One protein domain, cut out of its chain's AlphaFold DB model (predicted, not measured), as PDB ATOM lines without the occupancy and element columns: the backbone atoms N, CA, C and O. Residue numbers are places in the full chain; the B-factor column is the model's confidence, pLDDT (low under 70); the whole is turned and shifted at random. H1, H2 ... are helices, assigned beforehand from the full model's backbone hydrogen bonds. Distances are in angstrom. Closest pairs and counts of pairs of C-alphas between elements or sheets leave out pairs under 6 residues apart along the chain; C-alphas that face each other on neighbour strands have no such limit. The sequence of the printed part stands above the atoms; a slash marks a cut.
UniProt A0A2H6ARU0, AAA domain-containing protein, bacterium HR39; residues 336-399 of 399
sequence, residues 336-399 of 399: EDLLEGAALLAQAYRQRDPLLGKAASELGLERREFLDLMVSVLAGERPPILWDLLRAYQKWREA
ATOM      1  N   GLU A 336     -18.879   0.900  -0.279       62.12
ATOM      2  CA  GLU A 336     -20.274   1.205   0.057       62.12
ATOM      3  C   GLU A 336     -20.829   2.433  -0.694       62.12
ATOM      4  O   GLU A 336     -21.928   2.361  -1.235       62.12
ATOM      5  N   ASP A 337     -20.065   3.522  -0.831       69.06
ATOM      6  CA  ASP A 337     -20.516   4.748  -1.511       69.06
ATOM      7  C   ASP A 337     -20.664   4.536  -3.031       69.06
ATOM      8  O   ASP A 337     -21.554   5.091  -3.683       69.06
ATOM      9  N   LEU A 338     -19.788   3.710  -3.613       70.56
ATOM     10  CA  LEU A 338     -19.869   3.273  -5.010       70.56
ATOM     11  C   LEU A 338     -21.077   2.362  -5.242       70.56
ATOM     12  O   LEU A 338     -21.750   2.487  -6.265       70.56
ATOM     13  N   LEU A 339     -21.355   1.453  -4.302       74.75
ATOM     14  CA  LEU A 339     -22.518   0.565  -4.338       74.75
ATOM     15  C   LEU A 339     -23.826   1.361  -4.253       74.75
ATOM     16  O   LEU A 339     -24.738   1.127  -5.048       74.75
ATOM     17  N   GLU A 340     -23.901   2.337  -3.348       80.94
ATOM     18  CA  GLU A 340     -25.036   3.256  -3.247       80.94
ATOM     19  C   GLU A 340     -25.210   4.084  -4.527       80.94
ATOM     20  O   GLU A 340     -26.323   4.208  -5.044       80.94
ATOM     21  N   GLY A 341     -24.114   4.592  -5.096       83.31
ATOM     22  CA  GLY A 341     -24.122   5.325  -6.361       83.31
ATOM     23  C   GLY A 341     -24.591   4.485  -7.554       83.31
ATOM     24  O   GLY A 341     -25.427   4.932  -8.344       83.31
ATOM     25  N   ALA A 342     -24.111   3.245  -7.669       85.12
ATOM     26  CA  ALA A 342     -24.554   2.298  -8.689       85.12
ATOM     27  C   ALA A 342     -26.049   1.977  -8.545       85.12
ATOM     28  O   ALA A 342     -26.790   1.993  -9.533       85.12
ATOM     29  N   ALA A 343     -26.514   1.742  -7.313       87.19
ATOM     30  CA  ALA A 343     -27.924   1.504  -7.017       87.19
ATOM     31  C   ALA A 343     -28.796   2.714  -7.386       87.19
ATOM     32  O   ALA A 343     -29.864   2.541  -7.981       87.19
ATOM     33  N   LEU A 344     -28.318   3.931  -7.106       90.69
ATOM     34  CA  LEU A 344     -28.990   5.173  -7.475       90.69
ATOM     35  C   LEU A 344     -29.149   5.301  -8.997       90.69
ATOM     36  O   LEU A 344     -30.251   5.566  -9.478       90.69
ATOM     37  N   LEU A 345     -28.079   5.078  -9.765       92.06
ATOM     38  CA  LEU A 345     -28.133   5.144 -11.229       92.06
ATOM     39  C   LEU A 345     -29.032   4.049 -11.815       92.06
ATOM     40  O   LEU A 345     -29.843   4.323 -12.702       92.06
ATOM     41  N   ALA A 346     -28.958   2.824 -11.288       91.12
ATOM     42  CA  ALA A 346     -29.840   1.730 -11.685       91.12
ATOM     43  C   ALA A 346     -31.321   2.059 -11.426       91.12
ATOM     44  O   ALA A 346     -32.182   1.756 -12.257       91.12
ATOM     45  N   GLN A 347     -31.630   2.698 -10.293       92.12
ATOM     46  CA  GLN A 347     -32.977   3.162  -9.977       92.12
ATOM     47  C   GLN A 347     -33.435   4.257 -10.946       92.12
ATOM     48  O   GLN A 347     -34.520   4.131 -11.519       92.12
ATOM     49  N   ALA A 348     -32.606   5.278 -11.178       92.88
ATOM     50  CA  ALA A 348     -32.888   6.366 -12.112       92.88
ATOM     51  C   ALA A 348     -33.165   5.842 -13.532       92.88
ATOM     52  O   ALA A 348     -34.134   6.241 -14.181       92.88
ATOM     53  N   TYR A 349     -32.377   4.862 -13.983       93.94
ATOM     54  CA  TYR A 349     -32.572   4.206 -15.273       93.94
ATOM     55  C   TYR A 349     -33.902   3.446 -15.357       93.94
ATOM     56  O   TYR A 349     -34.648   3.614 -16.323       93.94
ATOM     57  N   ARG A 350     -34.259   2.659 -14.328       91.56
ATOM     58  CA  ARG A 350     -35.559   1.956 -14.266       91.56
ATOM     59  C   ARG A 350     -36.743   2.923 -14.276       91.56
ATOM     60  O   ARG A 350     -37.778   2.609 -14.859       91.56
ATOM     61  N   GLN A 351     -36.582   4.087 -13.655       94.25
ATOM     62  CA  GLN A 351     -37.593   5.145 -13.611       94.25
ATOM     63  C   GLN A 351     -37.628   6.007 -14.880       94.25
ATOM     64  O   GLN A 351     -38.520   6.841 -15.011       94.25
ATOM     65  N   ARG A 352     -36.707   5.784 -15.831       91.75
ATOM     66  CA  ARG A 352     -36.534   6.604 -17.040       91.75
ATOM     67  C   ARG A 352     -36.347   8.087 -16.709       91.75
ATOM     68  O   ARG A 352     -36.903   8.946 -17.391       91.75
ATOM     69  N   ASP A 353     -35.576   8.371 -15.661       94.25
ATOM     70  CA  ASP A 353     -35.279   9.738 -15.248       94.25
ATOM     71  C   ASP A 353     -34.569  10.494 -16.395       94.25
ATOM     72  O   ASP A 353     -33.479  10.088 -16.818       94.25
ATOM     73  N   PRO A 354     -35.154  11.586 -16.926       90.81
ATOM     74  CA  PRO A 354     -34.559  12.340 -18.025       90.81
ATOM     75  C   PRO A 354     -33.220  12.998 -17.656       90.81
ATOM     76  O   PRO A 354     -32.419  13.272 -18.552       90.81
ATOM     77  N   LEU A 355     -32.943  13.234 -16.369       94.44
ATOM     78  CA  LEU A 355     -31.671  13.800 -15.909       94.44
ATOM     79  C   LEU A 355     -30.502  12.840 -16.148       94.44
ATOM     80  O   LEU A 355     -29.398  13.284 -16.453       94.44
ATOM     81  N   LEU A 356     -30.750  11.528 -16.099       94.12
ATOM     82  CA  LEU A 356     -29.727  10.528 -16.399       94.12
ATOM     83  C   LEU A 356     -29.298  10.589 -17.874       94.12
ATOM     84  O   LEU A 356     -28.115  10.474 -18.182       94.12
ATOM     85  N   GLY A 357     -30.245  10.845 -18.782       90.25
ATOM     86  CA  GLY A 357     -29.949  11.062 -20.201       90.25
ATOM     87  C   GLY A 357     -29.157  12.349 -20.456       90.25
ATOM     88  O   GLY A 357     -28.249  12.351 -21.286       90.25
ATOM     89  N   LYS A 358     -29.448  13.428 -19.715       91.56
ATOM     90  CA  LYS A 358     -28.665  14.675 -19.778       91.56
ATOM     91  C   LYS A 358     -27.233  14.473 -19.283       91.56
ATOM     92  O   LYS A 358     -26.303  14.914 -19.949       91.56
ATOM     93  N   ALA A 359     -27.067  13.760 -18.171       93.25
ATOM     94  CA  ALA A 359     -25.760  13.411 -17.625       93.25
ATOM     95  C   ALA A 359     -24.934  12.568 -18.608       93.25
ATOM     96  O   ALA A 359     -23.771  12.873 -18.850       93.25
ATOM     97  N   ALA A 360     -25.542  11.557 -19.237       91.88
ATOM     98  CA  ALA A 360     -24.873  10.752 -20.260       91.88
ATOM     99  C   ALA A 360     -24.450  11.594 -21.478       91.88
ATOM    100  O   ALA A 360     -23.326  11.459 -21.958       91.88
ATOM    101  N   SER A 361     -25.313  12.508 -21.935       91.12
ATOM    102  CA  SER A 361     -25.000  13.414 -23.045       91.12
ATOM    103  C   SER A 361     -23.882  14.408 -22.713       91.12
ATOM    104  O   SER A 361     -23.104  14.738 -23.601       91.12
ATOM    105  N   GLU A 362     -23.788  14.889 -21.467       91.00
ATOM    106  CA  GLU A 362     -22.693  15.762 -21.009       91.00
ATOM    107  C   GLU A 362     -21.337  15.049 -21.068       91.00
ATOM    108  O   GLU A 362     -20.326  15.668 -21.390       91.00
ATOM    109  N   LEU A 363     -21.328  13.739 -20.823       87.50
ATOM    110  CA  LEU A 363     -20.135  12.897 -20.919       87.50
ATOM    111  C   LEU A 363     -19.826  12.433 -22.347       87.50
ATOM    112  O   LEU A 363     -18.858  11.706 -22.549       87.50
ATOM    113  N   GLY A 364     -20.636  12.833 -23.332       89.12
ATOM    114  CA  GLY A 364     -20.467  12.423 -24.725       89.12
ATOM    115  C   GLY A 364     -20.761  10.944 -24.979       89.12
ATOM    116  O   GLY A 364     -20.289  10.414 -25.977       89.12
ATOM    117  N   LEU A 365     -21.517  10.276 -24.096       87.75
ATOM    118  CA  LEU A 365     -21.866   8.868 -24.276       87.75
ATOM    119  C   LEU A 365     -22.918   8.714 -25.371       87.75
ATOM    120  O   LEU A 365     -24.044   9.211 -25.250       87.75
ATOM    121  N   GLU A 366     -22.581   7.954 -26.409       89.50
ATOM    122  CA  GLU A 366     -23.545   7.564 -27.429       89.50
ATOM    123  C   GLU A 366     -24.615   6.647 -26.826       89.50
ATOM    124  O   GLU A 366     -24.389   5.914 -25.856       89.50
ATOM    125  N   ARG A 367     -25.810   6.622 -27.430       86.62
ATOM    126  CA  ARG A 367     -26.948   5.854 -26.887       86.62
ATOM    127  C   ARG A 367     -26.600   4.386 -26.630       86.62
ATOM    128  O   ARG A 367     -27.092   3.805 -25.668       86.62
ATOM    129  N   ARG A 368     -25.792   3.781 -27.501       86.75
ATOM    130  CA  ARG A 368     -25.362   2.386 -27.364       86.75
ATOM    131  C   ARG A 368     -24.418   2.197 -26.175       86.75
ATOM    132  O   ARG A 368     -24.659   1.309 -25.371       86.75
ATOM    133  N   GLU A 369     -23.415   3.057 -26.038       84.81
ATOM    134  CA  GLU A 369     -22.432   3.012 -24.948       84.81
ATOM    135  C   GLU A 369     -23.103   3.217 -23.592       84.81
ATOM    136  O   GLU A 369     -22.831   2.489 -22.642       84.81
ATOM    137  N   PHE A 370     -24.053   4.153 -23.519       90.75
ATOM    138  CA  PHE A 370     -24.863   4.360 -22.325       90.75
ATOM    139  C   PHE A 370     -25.693   3.118 -21.964       90.75
ATOM    140  O   PHE A 370     -25.777   2.751 -20.794       90.75
ATOM    141  N   LEU A 371     -26.301   2.445 -22.947       89.81
ATOM    142  CA  LEU A 371     -27.057   1.216 -22.690       89.81
ATOM    143  C   LEU A 371     -26.147   0.083 -22.203       89.81
ATOM    144  O   LEU A 371     -26.494  -0.574 -21.223       89.81
ATOM    145  N   ASP A 372     -24.988  -0.113 -22.832       86.38
ATOM    146  CA  ASP A 372     -24.008  -1.132 -22.438       86.38
ATOM    147  C   ASP A 372     -23.469  -0.862 -21.018       86.38
ATOM    148  O   ASP A 372     -23.389  -1.769 -20.181       86.38
ATOM    149  N   LEU A 373     -23.209   0.409 -20.697       87.06
ATOM    150  CA  LEU A 373     -22.872   0.872 -19.354       87.06
ATOM    151  C   LEU A 373     -23.974   0.518 -18.348       87.06
ATOM    152  O   LEU A 373     -23.696  -0.125 -17.337       87.06
ATOM    153  N   MET A 374     -25.234   0.872 -18.618       92.44
ATOM    154  CA  MET A 374     -26.340   0.596 -17.695       92.44
ATOM    155  C   MET A 374     -26.622  -0.900 -17.521       92.44
ATOM    156  O   MET A 374     -26.995  -1.319 -16.426       92.44
ATOM    157  N   VAL A 375     -26.426  -1.716 -18.562       89.69
ATOM    158  CA  VAL A 375     -26.485  -3.183 -18.457       89.69
ATOM    159  C   VAL A 375     -25.421  -3.686 -17.486       89.69
ATOM    160  O   VAL A 375     -25.744  -4.462 -16.588       89.69
ATOM    161  N   SER A 376     -24.193  -3.186 -17.615       84.06
ATOM    162  CA  SER A 376     -23.081  -3.531 -16.726       84.06
ATOM    163  C   SER A 376     -23.408  -3.140 -15.276       84.06
ATOM    164  O   SER A 376     -23.335  -3.970 -14.372       84.06
ATOM    165  N   VAL A 377     -23.901  -1.917 -15.046       86.38
ATOM    166  CA  VAL A 377     -24.323  -1.449 -13.710       86.38
ATOM    167  C   VAL A 377     -25.426  -2.328 -13.115       86.38
ATOM    168  O   VAL A 377     -25.362  -2.705 -11.946       86.38
ATOM    169  N   LEU A 378     -26.433  -2.703 -13.911       85.94
ATOM    170  CA  LEU A 378     -27.517  -3.590 -13.473       85.94
ATOM    171  C   LEU A 378     -27.038  -5.015 -13.165       85.94
ATOM    172  O   LEU A 378     -27.649  -5.681 -12.330       85.94
ATOM    173  N   ALA A 379     -25.958  -5.462 -13.806       83.88
ATOM    174  CA  ALA A 379     -25.284  -6.724 -13.517       83.88
ATOM    175  C   ALA A 379     -24.381  -6.660 -12.266       83.88
ATOM    176  O   ALA A 379     -23.750  -7.654 -11.912       83.88
ATOM    177  N   GLY A 380     -24.331  -5.518 -11.568       77.50
ATOM    178  CA  GLY A 380     -23.460  -5.300 -10.408       77.50
ATOM    179  C   GLY A 380     -22.024  -4.939 -10.790       77.50
ATOM    180  O   GLY A 380     -21.116  -4.961  -9.951       77.50
ATOM    181  N   GLU A 381     -21.790  -4.613 -12.061       76.94
ATOM    182  CA  GLU A 381     -20.493  -4.159 -12.520       76.94
ATOM    183  C   GLU A 381     -20.263  -2.674 -12.208       76.94
ATOM    184  O   GLU A 381     -21.188  -1.874 -12.084       76.94
ATOM    185  N   ARG A 382     -18.987  -2.312 -12.064       76.56
ATOM    186  CA  ARG A 382     -18.492  -0.986 -11.694       76.56
ATOM    187  C   ARG A 382     -17.474  -0.523 -12.737       76.56
ATOM    188  O   ARG A 382     -16.275  -0.556 -12.472       76.56
ATOM    189  N   PRO A 383     -17.922  -0.201 -13.959       72.31
ATOM    190  CA  PRO A 383     -17.021   0.283 -14.995       72.31
ATOM    191  C   PRO A 383     -16.443   1.654 -14.597       72.31
ATOM    192  O   PRO A 383     -17.141   2.421 -13.932       72.31
ATOM    193  N   PRO A 384     -15.217   2.008 -15.025       68.00
ATOM    194  CA  PRO A 384     -14.554   3.253 -14.617       68.00
ATOM    195  C   PRO A 384     -15.398   4.522 -14.833       68.00
ATOM    196  O   PRO A 384     -15.440   5.397 -13.972       68.00
ATOM    197  N   ILE A 385     -16.157   4.586 -15.932       79.88
ATOM    198  CA  ILE A 385     -17.016   5.733 -16.278       79.88
ATOM    199  C   ILE A 385     -18.252   5.901 -15.373       79.88
ATOM    200  O   ILE A 385     -18.924   6.932 -15.411       79.88
ATOM    201  N   LEU A 386     -18.573   4.902 -14.541       84.25
ATOM    202  CA  LEU A 386     -19.714   4.934 -13.623       84.25
ATOM    203  C   LEU A 386     -19.695   6.177 -12.729       84.25
ATOM    204  O   LEU A 386     -20.736   6.789 -12.489       84.25
ATOM    205  N   TRP A 387     -18.516   6.538 -12.227       81.31
ATOM    206  CA  TRP A 387     -18.366   7.649 -11.298       81.31
ATOM    207  C   TRP A 387     -18.581   9.009 -11.966       81.31
ATOM    208  O   TRP A 387     -19.232   9.887 -11.395       81.31
ATOM    209  N   ASP A 388     -18.094   9.170 -13.196       82.56
ATOM    210  CA  ASP A 388     -18.359  10.359 -14.002       82.56
ATOM    211  C   ASP A 388     -19.859  10.517 -14.260       82.56
ATOM    212  O   ASP A 388     -20.413  11.599 -14.038       82.56
ATOM    213  N   LEU A 389     -20.539   9.424 -14.625       88.88
ATOM    214  CA  LEU A 389     -21.990   9.424 -14.819       88.88
ATOM    215  C   LEU A 389     -22.736   9.763 -13.526       88.88
ATOM    216  O   LEU A 389     -23.681  10.552 -13.557       88.88
ATOM    217  N   LEU A 390     -22.297   9.221 -12.387       88.69
ATOM    218  CA  LEU A 390     -22.884   9.513 -11.082       88.69
ATOM    219  C   LEU A 390     -22.754  10.993 -10.716       88.69
ATOM    220  O   LEU A 390     -23.745  11.598 -10.308       88.69
ATOM    221  N   ARG A 391     -21.570  11.591 -10.884       85.69
ATOM    222  CA  ARG A 391     -21.351  13.014 -10.586       85.69
ATOM    223  C   ARG A 391     -22.134  13.926 -11.513       85.69
ATOM    224  O   ARG A 391     -22.759  14.868 -11.033       85.69
ATOM    225  N   ALA A 392     -22.133  13.643 -12.815       88.44
ATOM    226  CA  ALA A 392     -22.933  14.399 -13.772       88.44
ATOM    227  C   ALA A 392     -24.426  14.306 -13.414       88.44
ATOM    228  O   ALA A 392     -25.116  15.320 -13.354       88.44
ATOM    229  N   TYR A 393     -24.921  13.111 -13.081       92.44
ATOM    230  CA  TYR A 393     -26.307  12.915 -12.666       92.44
ATOM    231  C   TYR A 393     -26.649  13.655 -11.365       92.44
ATOM    232  O   TYR A 393     -27.675  14.327 -11.305       92.44
ATOM    233  N   GLN A 394     -25.790  13.597 -10.344       89.50
ATOM    234  CA  GLN A 394     -25.976  14.335  -9.087       89.50
ATOM    235  C   GLN A 394     -25.990  15.849  -9.312       89.50
ATOM    236  O   GLN A 394     -26.909  16.520  -8.851       89.50
ATOM    237  N   LYS A 395     -25.059  16.368 -10.118       90.69
ATOM    238  CA  LYS A 395     -25.033  17.774 -10.539       90.69
ATOM    239  C   LYS A 395     -26.351  18.198 -11.198       90.69
ATOM    240  O   LYS A 395     -26.876  19.254 -10.872       90.69
ATOM    241  N   TRP A 396     -26.914  17.371 -12.082       90.00
ATOM    242  CA  TRP A 396     -28.210  17.637 -12.719       90.00
ATOM    243  C   TRP A 396     -29.417  17.496 -11.785       90.00
ATOM    244  O   TRP A 396     -30.472  18.033 -12.103       90.00
ATOM    245  N   ARG A 397     -29.300  16.765 -10.669       88.44
ATOM    246  CA  ARG A 397     -30.352  16.673  -9.640       88.44
ATOM    247  C   ARG A 397     -30.358  17.858  -8.681       88.44
ATOM    248  O   ARG A 397     -31.390  18.117  -8.070       88.44
ATOM    249  N   GLU A 398     -29.209  18.501  -8.502       85.75
ATOM    250  CA  GLU A 398     -29.027  19.652  -7.611       85.75
ATOM    251  C   GLU A 398     -29.248  21.003  -8.317       85.75
ATOM    252  O   GLU A 398     -29.470  22.006  -7.639       85.75
ATOM    253  N   ALA A 399     -29.193  21.022  -9.656       74.50
ATOM    254  CA  ALA A 399     -29.491  22.168 -10.520       74.50
ATOM    255  C   ALA A 399     -30.985  22.262 -10.863       74.50
ATOM    256  O   ALA A 399     -31.493  23.406 -10.923       74.50
TER     257      ALA A 399
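Overview. This is residues 336 to 399 of the 399 residues of the protein "AAA domain-containing protein" of bacterium HR39 (UniProt A0A2H6ARU0). Four short helices cross one another steeply in a small rounded globule: H2 and H4 cross as an X near their middles, H1 packs across H4 and meets H2 and H3 near its far end, and H3 reaches H1 with residues 374 to 378. The contacts of H3 are few, and the helices do not line up side by side. The printed part has 64 residues with four named helices, H1, H2, H3, H4 in chain order, and no named strand; the class is all helix. It is compact, with a radius of gyration of the C-alphas of 10.4 A and spans of 26 by 25 by 22 A.

Arrangement. Start with the hub, H1, residues 336 to 350. With residues 345 to 349 alone it only just touches H2, residues 354 to 362, with 3 pairs of C-alphas within 8 A; the closest C-alphas, of Ala 348 and Leu 356, are 6.8 A apart. H3, residues 367 to 378, touches H1 at a steep tilt of 54 degrees, opposite ways; look at the closest C-alphas, of Ala 346 and Leu 378, 6.1 A apart. H4, residues 386 to 398, touches H1 with residues 386 to 390 alone, its closest C-alphas being those of Gly 341 and Leu 390, 6.4 A apart. H2 and H4 touch at a steep tilt of 57 degrees, opposite ways, with the C-alphas of Ala 359 and Ala 392 closest at 4.9 A. H3 is close to H2 but not clearly touching, with the closest C-alphas, of Ala 360 and Phe 370, 6.7 A apart. In H1, H2, H3 and H4 every O i to N i+4 pair is within hydrogen-bond range.

Along the chain. Find C-alpha 336 at (-20.274, 1.205, 0.057); from there H1 runs 21.0 A to C-alpha 350. H2 spans 12.7 A and H3 16.4 A. H4 runs 18.4 A from C-alpha 386 to C-alpha 398 at (-29.027, 19.652, -7.611).

Size, cuts and confidence. The two C-alphas farthest apart, of Ala 379 and Ala 399, are 29.4 A apart. The printed part has no cut; the links H1 to H2 and H2 to H3 are tight and H3 to H4 is short. In this model the confidence is under 70 at residues 336 to 337 and 384.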